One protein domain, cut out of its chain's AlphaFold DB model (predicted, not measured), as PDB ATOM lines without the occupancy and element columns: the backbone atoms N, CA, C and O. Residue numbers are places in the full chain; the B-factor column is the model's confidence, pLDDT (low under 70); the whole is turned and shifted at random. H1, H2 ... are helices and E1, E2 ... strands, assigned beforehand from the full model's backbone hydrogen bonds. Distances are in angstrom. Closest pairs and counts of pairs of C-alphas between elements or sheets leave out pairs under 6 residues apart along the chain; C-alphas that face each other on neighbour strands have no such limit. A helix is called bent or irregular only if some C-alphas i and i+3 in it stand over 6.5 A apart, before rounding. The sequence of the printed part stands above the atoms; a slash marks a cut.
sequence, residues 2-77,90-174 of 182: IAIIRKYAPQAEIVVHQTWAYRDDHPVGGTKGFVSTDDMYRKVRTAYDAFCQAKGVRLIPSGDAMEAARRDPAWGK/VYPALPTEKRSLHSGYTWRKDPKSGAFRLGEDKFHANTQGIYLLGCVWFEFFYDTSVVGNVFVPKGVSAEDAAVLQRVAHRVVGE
ATOM      1  N   ILE A   2      -2.991  61.602  17.842       97.12
ATOM      2  CA  ILE A   2      -2.762  62.917  18.509       97.12
ATOM      3  C   ILE A   2      -3.960  63.878  18.410       97.12
ATOM      4  O   ILE A   2      -4.380  64.433  19.418       97.12
ATOM      5  N   ALA A   3      -4.536  64.053  17.216       97.75
ATOM      6  CA  ALA A   3      -5.693  64.933  17.026       97.75
ATOM      7  C   ALA A   3      -6.919  64.505  17.856       97.75
ATOM      8  O   ALA A   3      -7.645  65.352  18.361       97.75
ATOM      9  N   ILE A   4      -7.121  63.195  18.038       98.31
ATOM     10  CA  ILE A   4      -8.209  62.642  18.857       98.31
ATOM     11  C   ILE A   4      -7.948  62.936  20.336       98.31
ATOM     12  O   ILE A   4      -8.851  63.407  21.018       98.31
ATOM     13  N   ILE A   5      -6.715  62.736  20.815       98.19
ATOM     14  CA  ILE A   5      -6.342  63.061  22.202       98.19
ATOM     15  C   ILE A   5      -6.563  64.551  22.467       98.19
ATOM     16  O   ILE A   5      -7.257  64.901  23.411       98.19
ATOM     17  N   ARG A   6      -6.079  65.433  21.583       97.56
ATOM     18  CA  ARG A   6      -6.278  66.886  21.721       97.56
ATOM     19  C   ARG A   6      -7.751  67.299  21.691       97.56
ATOM     20  O   ARG A   6      -8.106  68.278  22.333       97.56
ATOM     21  N   LYS A   7      -8.601  66.567  20.964       98.44
ATOM     22  CA  LYS A   7     -10.047  66.826  20.918       98.44
ATOM     23  C   LYS A   7     -10.742  66.479  22.238       98.44
ATOM     24  O   LYS A   7     -11.611  67.231  22.660       98.44
ATOM     25  N   TYR A   8     -10.408  65.343  22.849       98.56
ATOM     26  CA  TYR A   8     -11.160  64.810  23.996       98.56
ATOM     27  C   TYR A   8     -10.476  65.005  25.357       98.56
ATOM     28  O   TYR A   8     -11.143  64.923  26.382       98.56
ATOM     29  N   ALA A   9      -9.171  65.268  25.381       98.31
ATOM     30  CA  ALA A   9      -8.382  65.513  26.585       98.31
ATOM     31  C   ALA A   9      -7.290  66.570  26.313       98.31
ATOM     32  O   ALA A   9      -6.099  66.254  26.358       98.31
ATOM     33  N   PRO A  10      -7.661  67.825  25.992       97.62
ATOM     34  CA  PRO A  10      -6.697  68.883  25.672       97.62
ATOM     35  C   PRO A  10      -5.716  69.198  26.813       97.62
ATOM     36  O   PRO A  10      -4.637  69.719  26.555       97.62
ATOM     37  N   GLN A  11      -6.073  68.870  28.056       98.25
ATOM     38  CA  GLN A  11      -5.236  69.029  29.245       98.25
ATOM     39  C   GLN A  11      -4.148  67.955  29.392       98.25
ATOM     40  O   GLN A  11      -3.256  68.110  30.222       98.25
ATOM     41  N   ALA A  12      -4.240  66.841  28.660       98.19
ATOM     42  CA  ALA A  12      -3.287  65.747  28.789       98.19
ATOM     43  C   ALA A  12      -1.956  66.084  28.103       98.19
ATOM     44  O   ALA A  12      -1.927  66.516  26.948       98.19
ATOM     45  N   GLU A  13      -0.842  65.803  28.783       97.62
ATOM     46  CA  GLU A  13       0.462  65.753  28.126       97.62
ATOM     47  C   GLU A  13       0.505  64.540  27.185       97.62
ATOM     48  O   GLU A  13       0.159  63.419  27.561       97.62
ATOM     49  N   ILE A  14       0.954  64.759  25.949       98.31
ATOM     50  CA  ILE A  14       1.237  63.673  25.014       98.31
ATOM     51  C   ILE A  14       2.731  63.387  25.069       98.31
ATOM     52  O   ILE A  14       3.543  64.217  24.660       98.31
ATOM     53  N   VAL A  15       3.069  62.179  25.504       98.38
ATOM     54  CA  VAL A  15       4.424  61.627  25.462       98.38
ATOM     55  C   VAL A  15       4.447  60.385  24.584       98.38
ATOM     56  O   VAL A  15       3.431  59.710  24.405       98.38
ATOM     57  N   VAL A  16       5.605  60.089  24.003       98.62
ATOM     58  CA  VAL A  16       5.782  58.954  23.098       98.62
ATOM     59  C   VAL A  16       6.722  57.949  23.734       98.62
ATOM     60  O   VAL A  16       7.826  58.289  24.144       98.62
ATOM     61  N   HIS A  17       6.298  56.694  23.787       98.62
ATOM     62  CA  HIS A  17       7.126  55.597  24.258       98.62
ATOM     63  C   HIS A  17       7.965  55.029  23.112       98.62
ATOM     64  O   HIS A  17       7.413  54.454  22.173       98.62
ATOM     65  N   GLN A  18       9.289  55.185  23.187       98.69
ATOM     66  CA  GLN A  18      10.212  54.550  22.250       98.69
ATOM     67  C   GLN A  18      10.216  53.036  22.492       98.69
ATOM     68  O   GLN A  18      10.648  52.580  23.547       98.69
ATOM     69  N   THR A  19       9.780  52.243  21.519       98.31
ATOM     70  CA  THR A  19       9.901  50.778  21.598       98.31
ATOM     71  C   THR A  19      11.348  50.321  21.361       98.31
ATOM     72  O   THR A  19      12.220  51.129  21.054       98.31
ATOM     73  N   TRP A  20      11.622  49.024  21.496       98.62
ATOM     74  CA  TRP A  20      12.968  48.440  21.420       98.62
ATOM     75  C   TRP A  20      13.158  47.519  20.209       98.62
ATOM     76  O   TRP A  20      12.197  47.089  19.568       98.62
ATOM     77  N   ALA A  21      14.421  47.215  19.905       97.81
ATOM     78  CA  ALA A  21      14.789  46.212  18.915       97.81
ATOM     79  C   ALA A  21      14.543  44.786  19.433       97.81
ATOM     80  O   ALA A  21      14.505  44.521  20.640       97.81
ATOM     81  N   TYR A  22      14.362  43.854  18.502       97.31
ATOM     82  CA  TYR A  22      14.188  42.438  18.821       97.31
ATOM     83  C   TYR A  22      15.511  41.798  19.262       97.31
ATOM     84  O   TYR A  22      16.587  42.356  19.043       97.31
ATOM     85  N   ARG A  23      15.428  40.624  19.894       95.94
ATOM     86  CA  ARG A  23      16.596  39.877  20.381       95.94
ATOM     87  C   ARG A  23      17.575  39.541  19.246       95.94
ATOM     88  O   ARG A  23      17.147  39.349  18.111       95.94
ATOM     89  N   ASP A  24      18.864  39.424  19.575       93.94
ATOM     90  CA  ASP A  24      19.962  39.208  18.611       93.94
ATOM     91  C   ASP A  24      19.772  37.981  17.693       93.94
ATOM     92  O   ASP A  24      20.303  37.943  16.586       93.94
ATOM     93  N   ASP A  25      19.009  36.976  18.130       93.62
ATOM     94  CA  ASP A  25      18.715  35.734  17.402       93.62
ATOM     95  C   ASP A  25      17.298  35.705  16.787       93.62
ATOM     96  O   ASP A  25      16.784  34.640  16.416       93.62
ATOM     97  N   HIS A  26      16.618  36.853  16.718       93.69
ATOM     98  CA  HIS A  26      15.335  36.964  16.039       93.69
ATOM     99  C   HIS A  26      15.540  36.911  14.513       93.69
ATOM    100  O   HIS A  26      16.376  37.644  13.987       93.69
ATOM    101  N   PRO A  27      14.745  36.133  13.747       91.25
ATOM    102  CA  PRO A  27      14.879  36.082  12.292       91.25
ATOM    103  C   PRO A  27      14.730  37.464  11.633       91.25
ATOM    104  O   PRO A  27      13.713  38.145  11.840       91.25
ATOM    105  N   VAL A  28      15.718  37.830  10.815       90.81
ATOM    106  CA  VAL A  28      15.842  39.103  10.079       90.81
ATOM    107  C   VAL A  28      15.378  38.971   8.618       90.81
ATOM    108  O   VAL A  28      15.132  37.868   8.135       90.81
ATOM    109  N   GLY A  29      15.266  40.096   7.903       84.31
ATOM    110  CA  GLY A  29      14.957  40.117   6.468       84.31
ATOM    111  C   GLY A  29      13.478  39.921   6.104       84.31
ATOM    112  O   GLY A  29      12.573  40.028   6.938       84.31
ATOM    113  N   GLY A  30      13.223  39.685   4.813       81.56
ATOM    114  CA  GLY A  30      11.873  39.592   4.253       81.56
ATOM    115  C   GLY A  30      11.085  40.898   4.406       81.56
ATOM    116  O   GLY A  30      11.620  41.991   4.239       81.56
ATOM    117  N   THR A  31       9.809  40.792   4.769       81.12
ATOM    118  CA  THR A  31       8.901  41.941   4.937       81.12
ATOM    119  C   THR A  31       9.182  42.795   6.179       81.12
ATOM    120  O   THR A  31       8.545  43.830   6.355       81.12
ATOM    121  N   LYS A  32      10.122  42.395   7.047       81.19
ATOM    122  CA  LYS A  32      10.415  43.088   8.314       81.19
ATOM    123  C   LYS A  32      11.288  44.338   8.154       81.19
ATOM    124  O   LYS A  32      11.261  45.204   9.021       81.19
ATOM    125  N   GLY A  33      12.061  44.448   7.068       88.50
ATOM    126  CA  GLY A  33      12.801  45.672   6.728       88.50
ATOM    127  C   GLY A  33      14.017  46.016   7.607       88.50
ATOM    128  O   GLY A  33      14.467  47.168   7.572       88.50
ATOM    129  N   PHE A  34      14.550  45.048   8.364       93.75
ATOM    130  CA  PHE A  34      15.810  45.160   9.111       93.75
ATOM    131  C   PHE A  34      16.700  43.921   8.930       93.75
ATOM    132  O   PHE A  34      16.194  42.822   8.674       93.75
ATOM    133  N   VAL A  35      18.018  44.105   9.063       95.06
ATOM    134  CA  VAL A  35      19.034  43.054   8.825       95.06
ATOM    135  C   VAL A  35      19.785  42.603  10.081       95.06
ATOM    136  O   VAL A  35      20.463  41.581  10.048       95.06
ATOM    137  N   SER A  36      19.649  43.328  11.190       95.50
ATOM    138  CA  SER A  36      20.230  42.990  12.495       95.50
ATOM    139  C   SER A  36      19.473  43.700  13.623       95.50
ATOM    140  O   SER A  36      18.671  44.605  13.368       95.50
ATOM    141  N   THR A  37      19.735  43.319  14.875       95.62
ATOM    142  CA  THR A  37      19.226  44.037  16.056       95.62
ATOM    143  C   THR A  37      19.743  45.475  16.111       95.62
ATOM    144  O   THR A  37      18.956  46.379  16.385       95.62
ATOM    145  N   ASP A  38      21.013  45.714  15.767       96.75
ATOM    146  CA  ASP A  38      21.586  47.066  15.695       96.75
ATOM    147  C   ASP A  38      20.908  47.921  14.610       96.75
ATOM    148  O   ASP A  38      20.536  49.071  14.860       96.75
ATOM    149  N   ASP A  39      20.654  47.344  13.431       97.12
ATOM    150  CA  ASP A  39      19.941  48.012  12.339       97.12
ATOM    151  C   ASP A  39      18.493  48.341  12.731       97.12
ATOM    152  O   ASP A  39      18.005  49.450  12.491       97.12
ATOM    153  N   MET A  40      17.812  47.403  13.396       97.38
ATOM    154  CA  MET A  40      16.473  47.633  13.924       97.38
ATOM    155  C   MET A  40      16.470  48.739  14.983       97.38
ATOM    156  O   MET A  40      15.635  49.640  14.898       97.38
ATOM    157  N   TYR A  41      17.405  48.719  15.938       98.12
ATOM    158  CA  TYR A  41      17.526  49.756  16.966       98.12
ATOM    159  C   TYR A  41      17.747  51.129  16.331       98.12
ATOM    160  O   TYR A  41      17.040  52.083  16.658       98.12
ATOM    161  N   ARG A  42      18.656  51.221  15.357       98.06
ATOM    162  CA  ARG A  42      18.920  52.452  14.610       98.06
ATOM    163  C   ARG A  42      17.665  52.975  13.916       98.06
ATOM    164  O   ARG A  42      17.316  54.138  14.100       98.06
ATOM    165  N   LYS A  43      16.950  52.127  13.168       97.06
ATOM    166  CA  LYS A  43      15.704  52.504  12.475       97.06
ATOM    167  C   LYS A  43      14.620  52.961  13.448       97.06
ATOM    168  O   LYS A  43      13.997  53.995  13.216       97.06
ATOM    169  N   VAL A  44      14.421  52.215  14.536       97.56
ATOM    170  CA  VAL A  44      13.480  52.558  15.610       97.56
ATOM    171  C   VAL A  44      13.839  53.924  16.183       97.56
ATOM    172  O   VAL A  44      13.016  54.838  16.150       97.56
ATOM    173  N   ARG A  45      15.081  54.116  16.631       98.19
ATOM    174  CA  ARG A  45      15.525  55.376  17.221       98.19
ATOM    175  C   ARG A  45      15.361  56.558  16.274       98.19
ATOM    176  O   ARG A  45      14.778  57.559  16.675       98.19
ATOM    177  N   THR A  46      15.792  56.429  15.021       98.00
ATOM    178  CA  THR A  46      15.629  57.490  14.020       98.00
ATOM    179  C   THR A  46      14.157  57.844  13.793       98.00
ATOM    180  O   THR A  46      13.822  59.026  13.736       98.00
ATOM    181  N   ALA A  47      13.267  56.851  13.696       98.31
ATOM    182  CA  ALA A  47      11.844  57.093  13.471       98.31
ATOM    183  C   ALA A  47      11.181  57.825  14.651       98.31
ATOM    184  O   ALA A  47      10.447  58.793  14.443       98.31
ATOM    185  N   TYR A  48      11.458  57.391  15.884       98.69
ATOM    186  CA  TYR A  48      10.904  58.013  17.089       98.69
ATOM    187  C   TYR A  48      11.460  59.419  17.333       98.69
ATOM    188  O   TYR A  48      10.676  60.317  17.644       98.69
ATOM    189  N   ASP A  49      12.765  59.633  17.141       98.38
ATOM    190  CA  ASP A  49      13.394  60.952  17.280       98.38
ATOM    191  C   ASP A  49      12.790  61.943  16.266       98.38
ATOM    192  O   ASP A  49      12.332  63.020  16.653       98.38
ATOM    193  N   ALA A  50      12.680  61.550  14.989       98.69
ATOM    194  CA  ALA A  50      12.076  62.382  13.948       98.69
ATOM    195  C   ALA A  50      10.597  62.689  14.233       98.69
ATOM    196  O   ALA A  50      10.150  63.825  14.064       98.69
ATOM    197  N   PHE A  51       9.828  61.697  14.696       98.69
ATOM    198  CA  PHE A  51       8.426  61.900  15.059       98.69
ATOM    199  C   PHE A  51       8.276  62.878  16.230       98.69
ATOM    200  O   PHE A  51       7.468  63.804  16.153       98.69
ATOM    201  N   CYS A  52       9.057  62.701  17.297       98.44
ATOM    202  CA  CYS A  52       8.976  63.552  18.482       98.44
ATOM    203  C   CYS A  52       9.417  64.984  18.177       98.44
ATOM    204  O   CYS A  52       8.721  65.920  18.572       98.44
ATOM    205  N   GLN A  53      10.483  65.159  17.389       98.25
ATOM    206  CA  GLN A  53      10.914  66.467  16.900       98.25
ATOM    207  C   GLN A  53       9.816  67.140  16.064       98.25
ATOM    208  O   GLN A  53       9.459  68.287  16.323       98.25
ATOM    209  N   ALA A  54       9.222  66.422  15.105       98.38
ATOM    210  CA  ALA A  54       8.184  66.969  14.231       98.38
ATOM    211  C   ALA A  54       6.874  67.311  14.963       98.38
ATOM    212  O   ALA A  54       6.067  68.091  14.452       98.38
ATOM    213  N   LYS A  55       6.610  66.695  16.121       97.81
ATOM    214  CA  LYS A  55       5.384  66.916  16.907       97.81
ATOM    215  C   LYS A  55       5.587  67.758  18.163       97.81
ATOM    216  O   LYS A  55       4.579  68.159  18.745       97.81
ATOM    217  N   GLY A  56       6.831  68.038  18.552       97.38
ATOM    218  CA  GLY A  56       7.153  68.769  19.777       97.38
ATOM    219  C   GLY A  56       6.676  68.039  21.034       97.38
ATOM    220  O   GLY A  56       6.112  68.666  21.923       97.38
ATOM    221  N   VAL A  57       6.828  66.711  21.080       98.06
ATOM    222  CA  VAL A  57       6.413  65.862  22.215       98.06
ATOM    223  C   VAL A  57       7.625  65.200  22.860       98.06
ATOM    224  O   VAL A  57       8.623  64.945  22.187       98.06
ATOM    225  N   ARG A  58       7.547  64.911  24.163       98.19
ATOM    226  CA  ARG A  58       8.636  64.234  24.881       98.19
ATOM    227  C   ARG A  58       8.680  62.744  24.534       98.19
ATOM    228  O   ARG A  58       7.643  62.122  24.290       98.19
ATOM    229  N   LEU A  59       9.885  62.177  24.560       98.69
ATOM    230  CA  LEU A  59      10.151  60.762  24.305       98.69
ATOM    231  C   LEU A  59      10.546  60.056  25.607       98.69
ATOM    232  O   LEU A  59      11.488  60.482  26.268       98.69
ATOM    233  N   ILE A  60       9.876  58.949  25.928       98.81
ATOM    234  CA  ILE A  60      10.309  57.999  26.956       98.81
ATOM    235  C   ILE A  60      11.335  57.055  26.304       98.81
ATOM    236  O   ILE A  60      10.949  56.299  25.403       98.81
ATOM    237  N   PRO A  61      12.616  57.064  26.720       98.81
ATOM    238  CA  PRO A  61      13.721  56.403  26.015       98.81
ATOM    239  C   PRO A  61      13.829  54.902  26.349       98.81
ATOM    240  O   PRO A  61      14.891  54.375  26.677       98.81
ATOM    241  N   SER A  62      12.707  54.185  26.301       98.88
ATOM    242  CA  SER A  62      12.636  52.762  26.647       98.88
ATOM    243  C   SER A  62      13.437  51.863  25.696       98.88
ATOM    244  O   SER A  62      14.081  50.914  26.146       98.88
ATOM    245  N   GLY A  63      13.454  52.181  24.399       98.75
ATOM    246  CA  GLY A  63      14.303  51.517  23.410       98.75
ATOM    247  C   GLY A  63      15.791  51.697  23.695       98.75
ATOM    248  O   GLY A  63      16.549  50.730  23.645       98.75
ATOM    249  N   ASP A  64      16.194  52.914  24.055       98.88
ATOM    250  CA  ASP A  64      17.571  53.233  24.431       98.88
ATOM    251  C   ASP A  64      18.002  52.503  25.707       98.88
ATOM    252  O   ASP A  64      19.138  52.051  25.781       98.88
ATOM    253  N   ALA A  65      17.108  52.325  26.683       98.88
ATOM    254  CA  ALA A  65      17.399  51.558  27.894       98.88
ATOM    255  C   ALA A  65      17.586  50.062  27.620       98.88
ATOM    256  O   ALA A  65      18.560  49.476  28.093       98.88
ATOM    257  N   MET A  66      16.701  49.450  26.826       98.81
ATOM    258  CA  MET A  66      16.846  48.046  26.413       98.81
ATOM    259  C   MET A  66      18.166  47.822  25.668       98.81
ATOM    260  O   MET A  66      18.862  46.837  25.915       98.81
ATOM    261  N   GLU A  67      18.546  48.765  24.805       98.69
ATOM    262  CA  GLU A  67      19.808  48.705  24.076       98.69
ATOM    263  C   GLU A  67      21.028  48.946  24.973       98.69
ATOM    264  O   GLU A  67      22.038  48.249  24.856       98.69
ATOM    265  N   ALA A  68      20.937  49.903  25.900       98.69
ATOM    266  CA  ALA A  68      21.981  50.162  26.881       98.69
ATOM    267  C   ALA A  68      22.242  48.916  27.735       98.69
ATOM    268  O   ALA A  68      23.397  48.532  27.877       98.69
ATOM    269  N   ALA A  69      21.196  48.242  28.223       98.56
ATOM    270  CA  ALA A  69      21.332  47.001  28.984       98.56
ATOM    271  C   ALA A  69      21.916  45.863  28.135       98.56
ATOM    272  O   ALA A  69      22.820  45.171  28.593       98.56
ATOM    273  N   ARG A  70      21.473  45.700  26.878       97.62
ATOM    274  CA  ARG A  70      22.015  44.687  25.950       97.62
ATOM    275  C   ARG A  70      23.534  44.804  25.768       97.62
ATOM    276  O   ARG A  70      24.208  43.794  25.572       97.62
ATOM    277  N   ARG A  71      24.061  46.030  25.817       96.62
ATOM    278  CA  ARG A  71      25.487  46.345  25.639       96.62
ATOM    279  C   ARG A  71      26.242  46.563  26.952       96.62
ATOM    280  O   ARG A  71      27.455  46.758  26.912       96.62
ATOM    281  N   ASP A  72      25.561  46.562  28.096       97.94
ATOM    282  CA  ASP A  72      26.194  46.852  29.379       97.94
ATOM    283  C   ASP A  72      27.020  45.639  29.848       97.94
ATOM    284  O   ASP A  72      26.481  44.533  29.971       97.94
ATOM    285  N   PRO A  73      28.322  45.804  30.131       97.44
ATOM    286  CA  PRO A  73      29.169  44.694  30.555       97.44
ATOM    287  C   PRO A  73      28.757  44.107  31.913       97.44
ATOM    288  O   PRO A  73      28.987  42.921  32.143       97.44
ATOM    289  N   ALA A  74      28.134  44.891  32.799       97.69
ATOM    290  CA  ALA A  74      27.632  44.402  34.081       97.69
ATOM    291  C   ALA A  74      26.337  43.590  33.928       97.69
ATOM    292  O   ALA A  74      26.076  42.709  34.746       97.69
ATOM    293  N   TRP A  75      25.543  43.851  32.883       97.75
ATOM    294  CA  TRP A  75      24.421  42.984  32.516       97.75
ATOM    295  C   TRP A  75      24.922  41.705  31.844       97.75
ATOM    296  O   TRP A  75      24.553  40.599  32.232       97.75
ATOM    297  N   GLY A  76      25.819  41.856  30.873       96.31
ATOM    298  CA  GLY A  76      26.375  40.768  30.085       96.31
ATOM    299  C   GLY A  76      25.587  40.485  28.807       96.31
ATOM    300  O   GLY A  76      24.425  40.851  28.645       96.31
ATOM    301  N   LYS A  77      26.253  39.804  27.872       93.94
ATOM    302  CA  LYS A  77      25.695  39.487  26.555       93.94
ATOM    303  C   LYS A  77      24.683  38.345  26.653       93.94
ATOM    304  O   LYS A  77      24.929  37.354  27.340       93.94
ATOM    305  N   VAL A  90      10.786  18.753  23.852       94.56
ATOM    306  CA  VAL A  90       9.681  18.030  24.497       94.56
ATOM    307  C   VAL A  90       9.349  18.697  25.827       94.56
ATOM    308  O   VAL A  90      10.241  19.023  26.610       94.56
ATOM    309  N   TYR A  91       8.059  18.897  26.102       95.12
ATOM    310  CA  TYR A  91       7.598  19.445  27.377       95.12
ATOM    311  C   TYR A  91       8.097  18.587  28.563       95.12
ATOM    312  O   TYR A  91       7.964  17.363  28.500       95.12
ATOM    313  N   PRO A  92       8.617  19.185  29.659       95.50
ATOM    314  CA  PRO A  92       8.642  20.618  29.978       95.50
ATOM    315  C   PRO A  92       9.966  21.339  29.657       95.50
ATOM    316  O   PRO A  92      10.175  22.446  30.150       95.50
ATOM    317  N   ALA A  93      10.866  20.742  28.869       95.81
ATOM    318  CA  ALA A  93      12.198  21.297  28.633       95.81
ATOM    319  C   ALA A  93      12.143  22.686  27.970       95.81
ATOM    320  O   ALA A  93      11.414  22.901  27.001       95.81
ATOM    321  N   LEU A  94      12.931  23.624  28.490       95.81
ATOM    322  CA  LEU A  94      13.136  24.978  27.972       95.81
ATOM    323  C   LEU A  94      14.642  25.269  27.968       95.81
ATOM    324  O   LEU A  94      15.365  24.645  28.750       95.81
ATOM    325  N   PRO A  95      15.129  26.186  27.117       94.94
ATOM    326  CA  PRO A  95      16.550  26.487  27.070       94.94
ATOM    327  C   PRO A  95      17.007  27.196  28.344       94.94
ATOM    328  O   PRO A  95      16.272  27.987  28.940       94.94
ATOM    329  N   THR A  96      18.261  26.970  28.720       91.44
ATOM    330  CA  THR A  96      18.914  27.676  29.827       91.44
ATOM    331  C   THR A  96      19.566  28.959  29.311       91.44
ATOM    332  O   THR A  96      20.788  29.112  29.296       91.44
ATOM    333  N   GLU A  97      18.739  29.895  28.850       89.56
ATOM    334  CA  GLU A  97      19.197  31.197  28.357       89.56
ATOM    335  C   GLU A  97      19.565  32.130  29.518       89.56
ATOM    336  O   GLU A  97      18.872  32.205  30.535       89.56
ATOM    337  N   LYS A  98      20.642  32.906  29.356       86.62
ATOM    338  CA  LYS A  98      21.040  33.952  30.310       86.62
ATOM    339  C   LYS A  98      21.050  35.320  29.639       86.62
ATOM    340  O   LYS A  98      21.297  35.436  28.441       86.62
ATOM    341  N   ARG A  99      20.803  36.359  30.444       94.31
ATOM    342  CA  ARG A  99      20.898  37.784  30.064       94.31
ATOM    343  C   ARG A  99      19.947  38.239  28.951       94.31
ATOM    344  O   ARG A  99      20.111  39.329  28.408       94.31
ATOM    345  N   SER A 100      18.923  37.447  28.631       95.50
ATOM    346  CA  SER A 100      17.844  37.911  27.761       95.50
ATOM    347  C   SER A 100      16.962  38.917  28.501       95.50
ATOM    348  O   SER A 100      16.574  38.681  29.644       95.50
ATOM    349  N   LEU A 101      16.601  40.008  27.826       97.75
ATOM    350  CA  LEU A 101      15.561  40.941  28.274       97.75
ATOM    351  C   LEU A 101      14.197  40.620  27.641       97.75
ATOM    352  O   LEU A 101      13.207  41.285  27.939       97.75
ATOM    353  N   HIS A 102      14.133  39.595  26.786       98.00
ATOM    354  CA  HIS A 102      12.942  39.168  26.053       98.00
ATOM    355  C   HIS A 102      12.449  37.803  26.542       98.00
ATOM    356  O   HIS A 102      13.191  37.061  27.189       98.00
ATOM    357  N   SER A 103      11.188  37.476  26.262       95.06
ATOM    358  CA  SER A 103      10.514  36.273  26.783       95.06
ATOM    359  C   SER A 103      11.144  34.945  26.346       95.06
ATOM    360  O   SER A 103      11.170  34.005  27.137       95.06
ATOM    361  N   GLY A 104      11.660  34.850  25.120       94.94
ATOM    362  CA  GLY A 104      12.263  33.620  24.604       94.94
ATOM    363  C   GLY A 104      11.220  32.529  24.361       94.94
ATOM    364  O   GLY A 104      10.240  32.756  23.652       94.94
ATOM    365  N   TYR A 105      11.422  31.340  24.923       96.12
ATOM    366  CA  TYR A 105      10.558  30.181  24.686       96.12
ATOM    367  C   TYR A 105       9.600  29.913  25.845       96.12
ATOM    368  O   TYR A 105       9.983  29.951  27.011       96.12
ATOM    369  N   THR A 106       8.345  29.584  25.525       95.31
ATOM    370  CA  THR A 106       7.338  29.197  26.528       95.31
ATOM    371  C   THR A 106       6.455  28.066  26.025       95.31
ATOM    372  O   THR A 106       6.080  28.024  24.855       95.31
ATOM    373  N   TRP A 107       6.071  27.157  26.918       96.75
ATOM    374  CA  TRP A 107       5.074  26.135  26.614       96.75
ATOM    375  C   TRP A 107       3.667  26.668  26.871       96.75
ATOM    376  O   TRP A 107       3.377  27.193  27.946       96.75
ATOM    377  N   ARG A 108       2.765  26.486  25.905       94.50
ATOM    378  CA  ARG A 108       1.338  26.787  26.059       94.50
ATOM    379  C   ARG A 108       0.526  25.514  25.914       94.50
ATOM    380  O   ARG A 108       0.716  24.759  24.964       94.50
ATOM    381  N   LYS A 109      -0.387  25.289  26.856       95.88
ATOM    382  CA  LYS A 109      -1.348  24.192  26.772       95.88
ATOM    383  C   LYS A 109      -2.450  24.572  25.789       95.88
ATOM    384  O   LYS A 109      -3.112  25.593  25.963       95.88
ATOM    385  N   ASP A 110      -2.631  23.759  24.760       92.50
ATOM    386  CA  ASP A 110      -3.761  23.858  23.847       92.50
ATOM    387  C   ASP A 110      -5.049  23.547  24.630       92.50
ATOM    388  O   ASP A 110      -5.162  22.462  25.209       92.50
ATOM    389  N   PRO A 111      -6.020  24.474  24.701       92.31
ATOM    390  CA  PRO A 111      -7.212  24.285  25.523       92.31
ATOM    391  C   PRO A 111      -8.163  23.221  24.962       92.31
ATOM    392  O   PRO A 111      -9.015  22.737  25.701       92.31
ATOM    393  N   LYS A 112      -8.043  22.857  23.677       93.94
ATOM    394  CA  LYS A 112      -8.907  21.859  23.035       93.94
ATOM    395  C   LYS A 112      -8.312  20.461  23.136       93.94
ATOM    396  O   LYS A 112      -9.015  19.534  23.514       93.94
ATOM    397  N   SER A 113      -7.036  20.303  22.786       94.44
ATOM    398  CA  SER A 113      -6.384  18.987  22.770       94.44
ATOM    399  C   SER A 113      -5.683  18.633  24.080       94.44
ATOM    400  O   SER A 113      -5.334  17.478  24.298       94.44
ATOM    401  N   GLY A 114      -5.420  19.618  24.943       94.81
ATOM    402  CA  GLY A 114      -4.607  19.447  26.145       94.81
ATOM    403  C   GLY A 114      -3.105  19.290  25.877       94.81
ATOM    404  O   GLY A 114      -2.340  19.245  26.840       94.81
ATOM    405  N   ALA A 115      -2.678  19.240  24.610       94.00
ATOM    406  CA  ALA A 115      -1.278  19.106  24.225       94.00
ATOM    407  C   ALA A 115      -0.496  20.402  24.485       94.00
ATOM    408  O   ALA A 115      -1.025  21.504  24.334       94.00
ATOM    409  N   PHE A 116       0.784  20.283  24.831       96.00
ATOM    410  CA  PHE A 116       1.670  21.436  24.967       96.00
ATOM    411  C   PHE A 116       2.312  21.785  23.624       96.00
ATOM    412  O   PHE A 116       2.826  20.915  22.925       96.00
ATOM    413  N   ARG A 117       2.298  23.073  23.274       95.06
ATOM    414  CA  ARG A 117       2.974  23.622  22.094       95.06
ATOM    415  C   ARG A 117       4.028  24.630  22.526       95.06
ATOM    416  O   ARG A 117       3.751  25.472  23.385       95.06
ATOM    417  N   LEU A 118       5.212  24.544  21.930       96.38
ATOM    418  CA  LEU A 118       6.285  25.500  22.160       96.38
ATOM    419  C   LEU A 118       5.995  26.780  21.369       96.38
ATOM    420  O   LEU A 118       5.770  26.734  20.161       96.38
ATOM    421  N   GLY A 119       5.973  27.913  22.061       94.31
ATOM    422  CA  GLY A 119       5.949  29.245  21.472       94.31
ATOM    423  C   GLY A 119       7.312  29.918  21.590       94.31
ATOM    424  O   GLY A 119       8.077  29.626  22.509       94.31
ATOM    425  N   GLU A 120       7.581  30.846  20.678       95.06
ATOM    426  CA  GLU A 120       8.787  31.672  20.640       95.06
ATOM    427  C   GLU A 120       8.379  33.151  20.613       95.06
ATOM    428  O   GLU A 120       7.535  33.559  19.815       95.06
ATOM    429  N   ASP A 121       8.970  33.946  21.500       95.25
ATOM    430  CA  ASP A 121       8.698  35.367  21.677       95.25
ATOM    431  C   ASP A 121      10.001  36.127  21.953       95.25
ATOM    432  O   ASP A 121      10.426  36.362  23.086       95.25
ATOM    433  N   LYS A 122      10.663  36.497  20.861       95.50
ATOM    434  CA  LYS A 122      11.962  37.180  20.857       95.50
ATOM    435  C   LYS A 122      11.833  38.709  20.779       95.50
ATOM    436  O   LYS A 122      12.786  39.384  20.389       95.50
ATOM    437  N   PHE A 123      10.656  39.258  21.095       96.50
ATOM    438  CA  PHE A 123      10.366  40.684  20.929       96.50
ATOM    439  C   PHE A 123       9.600  41.317  22.094       96.50
ATOM    440  O   PHE A 123       9.864  42.482  22.394       96.50
ATOM    441  N   HIS A 124       8.734  40.596  22.815       97.88
ATOM    442  CA  HIS A 124       8.206  41.121  24.076       97.88
ATOM    443  C   HIS A 124       9.244  41.026  25.192       97.88
ATOM    444  O   HIS A 124      10.026  40.075  25.261       97.88
ATOM    445  N   ALA A 125       9.228  42.019  26.080       98.19
ATOM    446  CA  ALA A 125      10.071  42.040  27.263       98.19
ATOM    447  C   ALA A 125       9.657  40.938  28.258       98.19
ATOM    448  O   ALA A 125       8.469  40.742  28.511       98.19
ATOM    449  N   ASN A 126      10.640  40.250  28.844       96.88
ATOM    450  CA  ASN A 126      10.419  39.347  29.979       96.88
ATOM    451  C   ASN A 126      10.390  40.128  31.304       96.88
ATOM    452  O   ASN A 126      10.461  41.352  31.304       96.88
ATOM    453  N   THR A 127      10.351  39.445  32.450       97.25
ATOM    454  CA  THR A 127      10.338  40.099  33.772       97.25
ATOM    455  C   THR A 127      11.504  41.076  33.994       97.25
ATOM    456  O   THR A 127      11.293  42.148  34.552       97.25
ATOM    457  N   GLN A 128      12.717  40.749  33.533       98.00
ATOM    458  CA  GLN A 128      13.892  41.624  33.652       98.00
ATOM    459  C   GLN A 128      13.743  42.858  32.747       98.00
ATOM    460  O   GLN A 128      13.940  43.985  33.199       98.00
ATOM    461  N   GLY A 129      13.315  42.667  31.495       98.44
ATOM    462  CA  GLY A 129      13.028  43.772  30.576       98.44
ATOM    463  C   GLY A 129      11.885  44.667  31.067       98.44
ATOM    464  O   GLY A 129      12.011  45.886  31.063       98.44
ATOM    465  N   ILE A 130      10.794  44.087  31.571       98.69
ATOM    466  CA  ILE A 130       9.662  44.824  32.154       98.69
ATOM    467  C   ILE A 130      10.125  45.650  33.355       98.69
ATOM    468  O   ILE A 130       9.728  46.807  33.474       98.69
ATOM    469  N   TYR A 131      10.978  45.093  34.219       98.81
ATOM    470  CA  TYR A 131      11.536  45.839  35.345       98.81
ATOM    471  C   TYR A 131      12.352  47.048  34.878       98.81
ATOM    472  O   TYR A 131      12.085  48.165  35.315       98.81
ATOM    473  N   LEU A 132      13.276  46.853  33.930       98.88
ATOM    474  CA  LEU A 132      14.057  47.939  33.331       98.88
ATOM    475  C   LEU A 132      13.159  49.039  32.744       98.88
ATOM    476  O   LEU A 132      13.381  50.225  32.985       98.88
ATOM    477  N   LEU A 133      12.126  48.653  31.995       98.88
ATOM    478  CA  LEU A 133      11.168  49.590  31.414       98.88
ATOM    479  C   LEU A 133      10.375  50.333  32.496       98.88
ATOM    480  O   LEU A 133      10.182  51.540  32.379       98.88
ATOM    481  N   GLY A 134       9.976  49.647  33.568       98.75
ATOM    482  CA  GLY A 134       9.350  50.269  34.735       98.75
ATOM    483  C   GLY A 134      10.251  51.322  35.380       98.75
ATOM    484  O   GLY A 134       9.784  52.422  35.667       98.75
ATOM    485  N   CYS A 135      11.547  51.034  35.520       98.88
ATOM    486  CA  CYS A 135      12.537  51.983  36.029       98.88
ATOM    487  C   CYS A 135      12.665  53.235  35.145       98.88
ATOM    488  O   CYS A 135      12.690  54.351  35.656       98.88
ATOM    489  N   VAL A 136      12.680  53.063  33.817       98.94
ATOM    490  CA  VAL A 136      12.713  54.179  32.853       98.94
ATOM    491  C   VAL A 136      11.473  55.058  32.977       98.94
ATOM    492  O   VAL A 136      11.585  56.282  33.003       98.94
ATOM    493  N   TRP A 137      10.290  54.445  33.041       98.88
ATOM    494  CA  TRP A 137       9.034  55.178  33.190       98.88
ATOM    495  C   TRP A 137       8.980  55.923  34.523       98.88
ATOM    496  O   TRP A 137       8.611  57.094  34.539       98.88
ATOM    497  N   PHE A 138       9.379  55.271  35.617       98.75
ATOM    498  CA  PHE A 138       9.451  55.893  36.935       98.75
ATOM    499  C   PHE A 138      10.307  57.163  36.894       98.75
ATOM    500  O   PHE A 138       9.818  58.246  37.204       98.75
ATOM    501  N   GLU A 139      11.550  57.057  36.434       98.56
ATOM    502  CA  GLU A 139      12.462  58.198  36.441       98.56
ATOM    503  C   GLU A 139      12.009  59.308  35.478       98.56
ATOM    504  O   GLU A 139      12.089  60.486  35.812       98.56
ATOM    505  N   PHE A 140      11.434  58.956  34.322       98.69
ATOM    506  CA  PHE A 140      10.930  59.932  33.351       98.69
ATOM    507  C   PHE A 140       9.751  60.775  33.874       98.69
ATOM    508  O   PHE A 140       9.634  61.955  33.526       98.69
ATOM    509  N   PHE A 141       8.847  60.174  34.655       98.50
ATOM    510  CA  PHE A 141       7.662  60.869  35.171       98.50
ATOM    511  C   PHE A 141       7.895  61.554  36.512       98.50
ATOM    512  O   PHE A 141       7.307  62.607  36.751       98.50
ATOM    513  N   TYR A 142       8.723  60.969  37.376       97.81
ATOM    514  CA  TYR A 142       8.946  61.475  38.730       97.81
ATOM    515  C   TYR A 142      10.228  62.294  38.878       97.81
ATOM    516  O   TYR A 142      10.455  62.831  39.959       97.81
ATOM    517  N   ASP A 143      11.066  62.373  37.837       96.94
ATOM    518  CA  ASP A 143      12.355  63.084  37.865       96.94
ATOM    519  C   ASP A 143      13.201  62.701  39.093       96.94
ATOM    520  O   ASP A 143      13.837  63.515  39.756       96.94
ATOM    521  N   THR A 144      13.125  61.421  39.460       97.75
ATOM    522  CA  THR A 144      13.729  60.858  40.664       97.75
ATOM    523  C   THR A 144      14.556  59.658  40.257       97.75
ATOM    524  O   THR A 144      14.039  58.757  39.596       97.75
ATOM    525  N   SER A 145      15.823  59.630  40.679       98.44
ATOM    526  CA  SER A 145      16.702  58.497  40.397       98.44
ATOM    527  C   SER A 145      16.076  57.198  40.898       98.44
ATOM    528  O   SER A 145      15.674  57.086  42.057       98.44
ATOM    529  N   VAL A 146      16.006  56.203  40.019       98.44
ATOM    530  CA  VAL A 146      15.531  54.862  40.377       98.44
ATOM    531  C   VAL A 146      16.603  54.023  41.089       98.44
ATOM    532  O   VAL A 146      16.312  52.948  41.616       98.44
ATOM    533  N   VAL A 147      17.854  54.494  41.121       98.69
ATOM    534  CA  VAL A 147      18.960  53.804  41.797       98.69
ATOM    535  C   VAL A 147      18.718  53.779  43.301       98.69
ATOM    536  O   VAL A 147      18.513  54.811  43.932       98.69
ATOM    537  N   GLY A 148      18.763  52.580  43.883       97.94
ATOM    538  CA  GLY A 148      18.470  52.369  45.300       97.94
ATOM    539  C   GLY A 148      16.986  52.140  45.593       97.94
ATOM    540  O   GLY A 148      16.617  51.986  46.757       97.94
ATOM    541  N   ASN A 149      16.129  52.068  44.567       96.69
ATOM    542  CA  ASN A 149      14.745  51.649  44.752       96.69
ATOM    543  C   ASN A 149      14.699  50.212  45.310       96.69
ATOM    544  O   ASN A 149      15.292  49.291  44.749       96.69
ATOM    545  N   VAL A 150      13.992  50.028  46.428       96.88
ATOM    546  CA  VAL A 150      13.936  48.753  47.166       96.88
ATOM    547  C   VAL A 150      12.961  47.735  46.569       96.88
ATOM    548  O   VAL A 150      12.943  46.579  46.992       96.88
ATOM    549  N   PHE A 151      12.133  48.134  45.602       97.69
ATOM    550  CA  PHE A 151      11.226  47.217  44.928       97.69
ATOM    551  C   PHE A 151      11.992  46.333  43.937       97.69
ATOM    552  O   PHE A 151      12.589  46.810  42.967       97.69
ATOM    553  N   VAL A 152      11.895  45.021  44.156       97.12
ATOM    554  CA  VAL A 152      12.414  43.982  43.265       97.12
ATOM    555  C   VAL A 152      11.278  42.999  42.960       97.12
ATOM    556  O   VAL A 152      10.748  42.374  43.884       97.12
ATOM    557  N   PRO A 153      10.844  42.858  41.694       97.06
ATOM    558  CA  PRO A 153       9.758  41.953  41.348       97.06
ATOM    559  C   PRO A 153      10.200  40.490  41.457       97.06
ATOM    560  O   PRO A 153      11.369  40.144  41.277       97.06
ATOM    561  N   LYS A 154       9.233  39.593  41.681       96.88
ATOM    562  CA  LYS A 154       9.479  38.146  41.684       96.88
ATOM    563  C   LYS A 154      10.153  37.718  40.375       96.88
ATOM    564  O   LYS A 154       9.613  37.958  39.299       96.88
ATOM    565  N   GLY A 155      11.281  37.016  40.481       92.56
ATOM    566  CA  GLY A 155      12.037  36.516  39.326       92.56
ATOM    567  C   GLY A 155      13.157  37.441  38.840       92.56
ATOM    568  O   GLY A 155      13.787  37.121  37.837       92.56
ATOM    569  N   VAL A 156      13.424  38.548  39.538       97.31
ATOM    570  CA  VAL A 156      14.617  39.388  39.349       97.31
ATOM    571  C   VAL A 156      15.438  39.340  40.640       97.31
ATOM    572  O   VAL A 156      14.869  39.423  41.727       97.31
ATOM    573  N   SER A 157      16.755  39.142  40.540       97.19
ATOM    574  CA  SER A 157      17.652  39.187  41.704       97.19
ATOM    575  C   SER A 157      17.911  40.636  42.137       97.19
ATOM    576  O   SER A 157      17.726  41.564  41.348       97.19
ATOM    577  N   ALA A 158      18.344  40.855  43.382       97.88
ATOM    578  CA  ALA A 158      18.690  42.200  43.849       97.88
ATOM    579  C   ALA A 158      19.889  42.772  43.070       97.88
ATOM    580  O   ALA A 158      19.925  43.960  42.749       97.88
ATOM    581  N   GLU A 159      20.840  41.912  42.711       97.75
ATOM    582  CA  GLU A 159      22.016  42.251  41.919       97.75
ATOM    583  C   GLU A 159      21.631  42.686  40.500       97.75
ATOM    584  O   GLU A 159      22.052  43.752  40.042       97.75
ATOM    585  N   ASP A 160      20.784  41.903  39.822       98.00
ATOM    586  CA  ASP A 160      20.292  42.232  38.481       98.00
ATOM    587  C   ASP A 160      19.436  43.503  38.509       98.00
ATOM    588  O   ASP A 160      19.590  44.373  37.649       98.00
ATOM    589  N   ALA A 161      18.582  43.663  39.525       98.62
ATOM    590  CA  ALA A 161      17.794  44.876  39.710       98.62
ATOM    591  C   ALA A 161      18.693  46.115  39.833       98.62
ATOM    592  O   ALA A 161      18.466  47.104  39.138       98.62
ATOM    593  N   ALA A 162      19.757  46.050  40.638       98.69
ATOM    594  CA  ALA A 162      20.696  47.157  40.799       98.69
ATOM    595  C   ALA A 162      21.412  47.522  39.484       98.69
ATOM    596  O   ALA A 162      21.649  48.702  39.218       98.69
ATOM    597  N   VAL A 163      21.751  46.538  38.639       98.75
ATOM    598  CA  VAL A 163      22.302  46.799  37.295       98.75
ATOM    599  C   VAL A 163      21.274  47.523  36.425       98.75
ATOM    600  O   VAL A 163      21.583  48.573  35.863       98.75
ATOM    601  N   LEU A 164      20.044  47.009  36.348       98.81
ATOM    602  CA  LEU A 164      18.989  47.579  35.506       98.81
ATOM    603  C   LEU A 164      18.567  48.986  35.960       98.81
ATOM    604  O   LEU A 164      18.313  49.844  35.117       98.81
ATOM    605  N   GLN A 165      18.565  49.259  37.268       98.88
ATOM    606  CA  GLN A 165      18.362  50.605  37.809       98.88
ATOM    607  C   GLN A 165      19.437  51.580  37.320       98.88
ATOM    608  O   GLN A 165      19.110  52.659  36.833       98.88
ATOM    609  N   ARG A 166      20.722  51.199  37.399       98.88
ATOM    610  CA  ARG A 166      21.825  52.042  36.908       98.88
ATOM    611  C   ARG A 166      21.730  52.287  35.407       98.88
ATOM    612  O   ARG A 166      22.002  53.396  34.964       98.88
ATOM    613  N   VAL A 167      21.332  51.279  34.628       98.88
ATOM    614  CA  VAL A 167      21.107  51.444  33.185       98.88
ATOM    615  C   VAL A 167      19.980  52.445  32.919       98.88
ATOM    616  O   VAL A 167      20.163  53.360  32.118       98.88
ATOM    617  N   ALA A 168      18.837  52.307  33.598       98.88
ATOM    618  CA  ALA A 168      17.726  53.245  33.456       98.88
ATOM    619  C   ALA A 168      18.138  54.676  33.832       98.88
ATOM    620  O   ALA A 168      17.892  55.596  33.052       98.88
ATOM    621  N   HIS A 169      18.832  54.850  34.960       98.88
ATOM    622  CA  HIS A 169      19.303  56.155  35.428       98.88
ATOM    623  C   HIS A 169      20.296  56.812  34.464       98.88
ATOM    624  O   HIS A 169      20.164  57.986  34.123       98.88
ATOM    625  N   ARG A 170      21.247  56.031  33.939       98.75
ATOM    626  CA  ARG A 170      22.183  56.490  32.906       98.75
ATOM    627  C   ARG A 170      21.441  57.028  31.675       98.75
ATOM    628  O   ARG A 170      21.783  58.079  31.135       98.75
ATOM    629  N   VAL A 171      20.411  56.316  31.220       98.81
ATOM    630  CA  VAL A 171      19.662  56.696  30.014       98.81
ATOM    631  C   VAL A 171      18.739  57.890  30.256       98.81
ATOM    632  O   VAL A 171      18.651  58.763  29.391       98.81
ATOM    633  N   VAL A 172      18.048  57.945  31.397       98.75
ATOM    634  CA  VAL A 172      17.040  58.976  31.686       98.75
ATOM    635  C   VAL A 172      17.657  60.183  32.392       98.75
ATOM    636  O   VAL A 172      17.677  61.269  31.810       98.75
ATOM    637  N   GLY A 173      18.179  60.005  33.607       98.06
ATOM    638  CA  GLY A 173      18.727  61.078  34.437       98.06
ATOM    639  C   GLY A 173      20.015  61.678  33.882       98.06
ATOM    640  O   GLY A 173      20.127  62.898  33.759       98.06
ATOM    641  N   GLU A 174      20.967  60.841  33.464       98.44
ATOM    642  CA  GLU A 174      22.236  61.315  32.881       98.44
ATOM    643  C   GLU A 174      22.131  61.607  31.374       98.44
ATOM    644  O   GLU A 174      23.060  62.156  30.777       98.44
TER     645      GLU A 174
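Overview. This is residues 2 to 77 and 90 to 174 of the 182 residues of an uncharacterized protein of Verrucomicrobia bacterium ADurb.Bin070 (UniProt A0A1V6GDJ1). A helical body has H3 in its middle, between H2 and the closely packed pair H4 and H5, with the short strand pair E1 and E2 between H2 and H4. From one end of this body a bent hairpin, E3 and E4, reaches away as an arm, while at the other end H1 lies far from the middle and residues 7 to 12 stick out. The printed part has 161 residues, with five named helices and four named strands in the order H1 E1 H2 E2 H3 E3 E4 H4 H5; E1 and E2 form a parallel sheet, E3 and E4 an antiparallel one, and the class is mixed, helices and strands. It is only just compact, close to loose, with a radius of gyration of the C-alphas of 18.0 A and spans of 52 by 40 by 32 A.

Arrangement. Start at the hairpin of E3, residues 102 to 109, and E4, residues 116 to 125: N 106 and O 119 are within hydrogen-bond range at 3.0 A. E3 bends by 56 degrees at residue 105, and E4 by 80 degrees at residue 122. A tight link leads from E4 to H4, residues 127 to 142. H4 touches H5, residues 158 to 172, the same way at a steep tilt of 44 degrees; their closest C-alphas, Val 136 and Ala 168, are 5.1 A apart. The hub is H3, residues 62 to 71, which touches three helices. It runs opposite ways to H4 at a steep tilt of 51 degrees, closest C-alphas Ser 62 and Leu 133 at 5.9 A, and opposite ways to H5 at a steep tilt of 57 degrees, closest C-alphas Ala 65 and Ala 168 at 5.8 A. H2, residues 37 to 55, touches H3 with its residues 41 to 45 alone, at a shallow tilt of 27 degrees, opposite ways; the closest C-alphas are Arg 45 and Gly 63, 7.4 A apart. H2 is apart from H4 and H5. E1, residues 15 to 17, H2 and E2, residues 58 to 60, form a strand-helix-strand unit, two parallel neighbour strands with a helix between them along the chain, and its crossover is right-handed. Look there for N 60 and O 16, within hydrogen-bond range at 2.8 A. The closest C-alphas of H2 and E2, Cys 52 and Arg 58, are 6.4 A apart; those of E2 and H4, Ile 60 and Phe 140, are 6.7 A apart. H1, residues 2 to 8, touches no helix. In H1, H2, H3, H4 and H5 every O i to N i+4 pair is within hydrogen-bond range.

Along the chain. Find C-alpha 2 at (-2.762, 62.917, 18.509), where H1 begins. From C-alpha 37 at (19.226, 44.037, 16.056), H2 runs 26.8 A to C-alpha 55. H3 is 14.4 A long, E3 20.7 A, E4 22.4 A and H4 22.0 A. H5 runs 20.8 A and ends at C-alpha 172, at (17.040, 58.976, 31.686).

Size, cuts and confidence. The C-alphas farthest apart, Pro 10 and Val 90, are 53.4 A apart. Residues 78 to 89 are not printed; C-alphas 77 and 90 stand 26.9 A apart across this cut, which lies in the link from H3 to E3. The links from E1 to H2 and from H4 to H5 are long, with 19 and 15 residues. The mean pLDDT of the printed part is 96.6, and no printed residue is under 70.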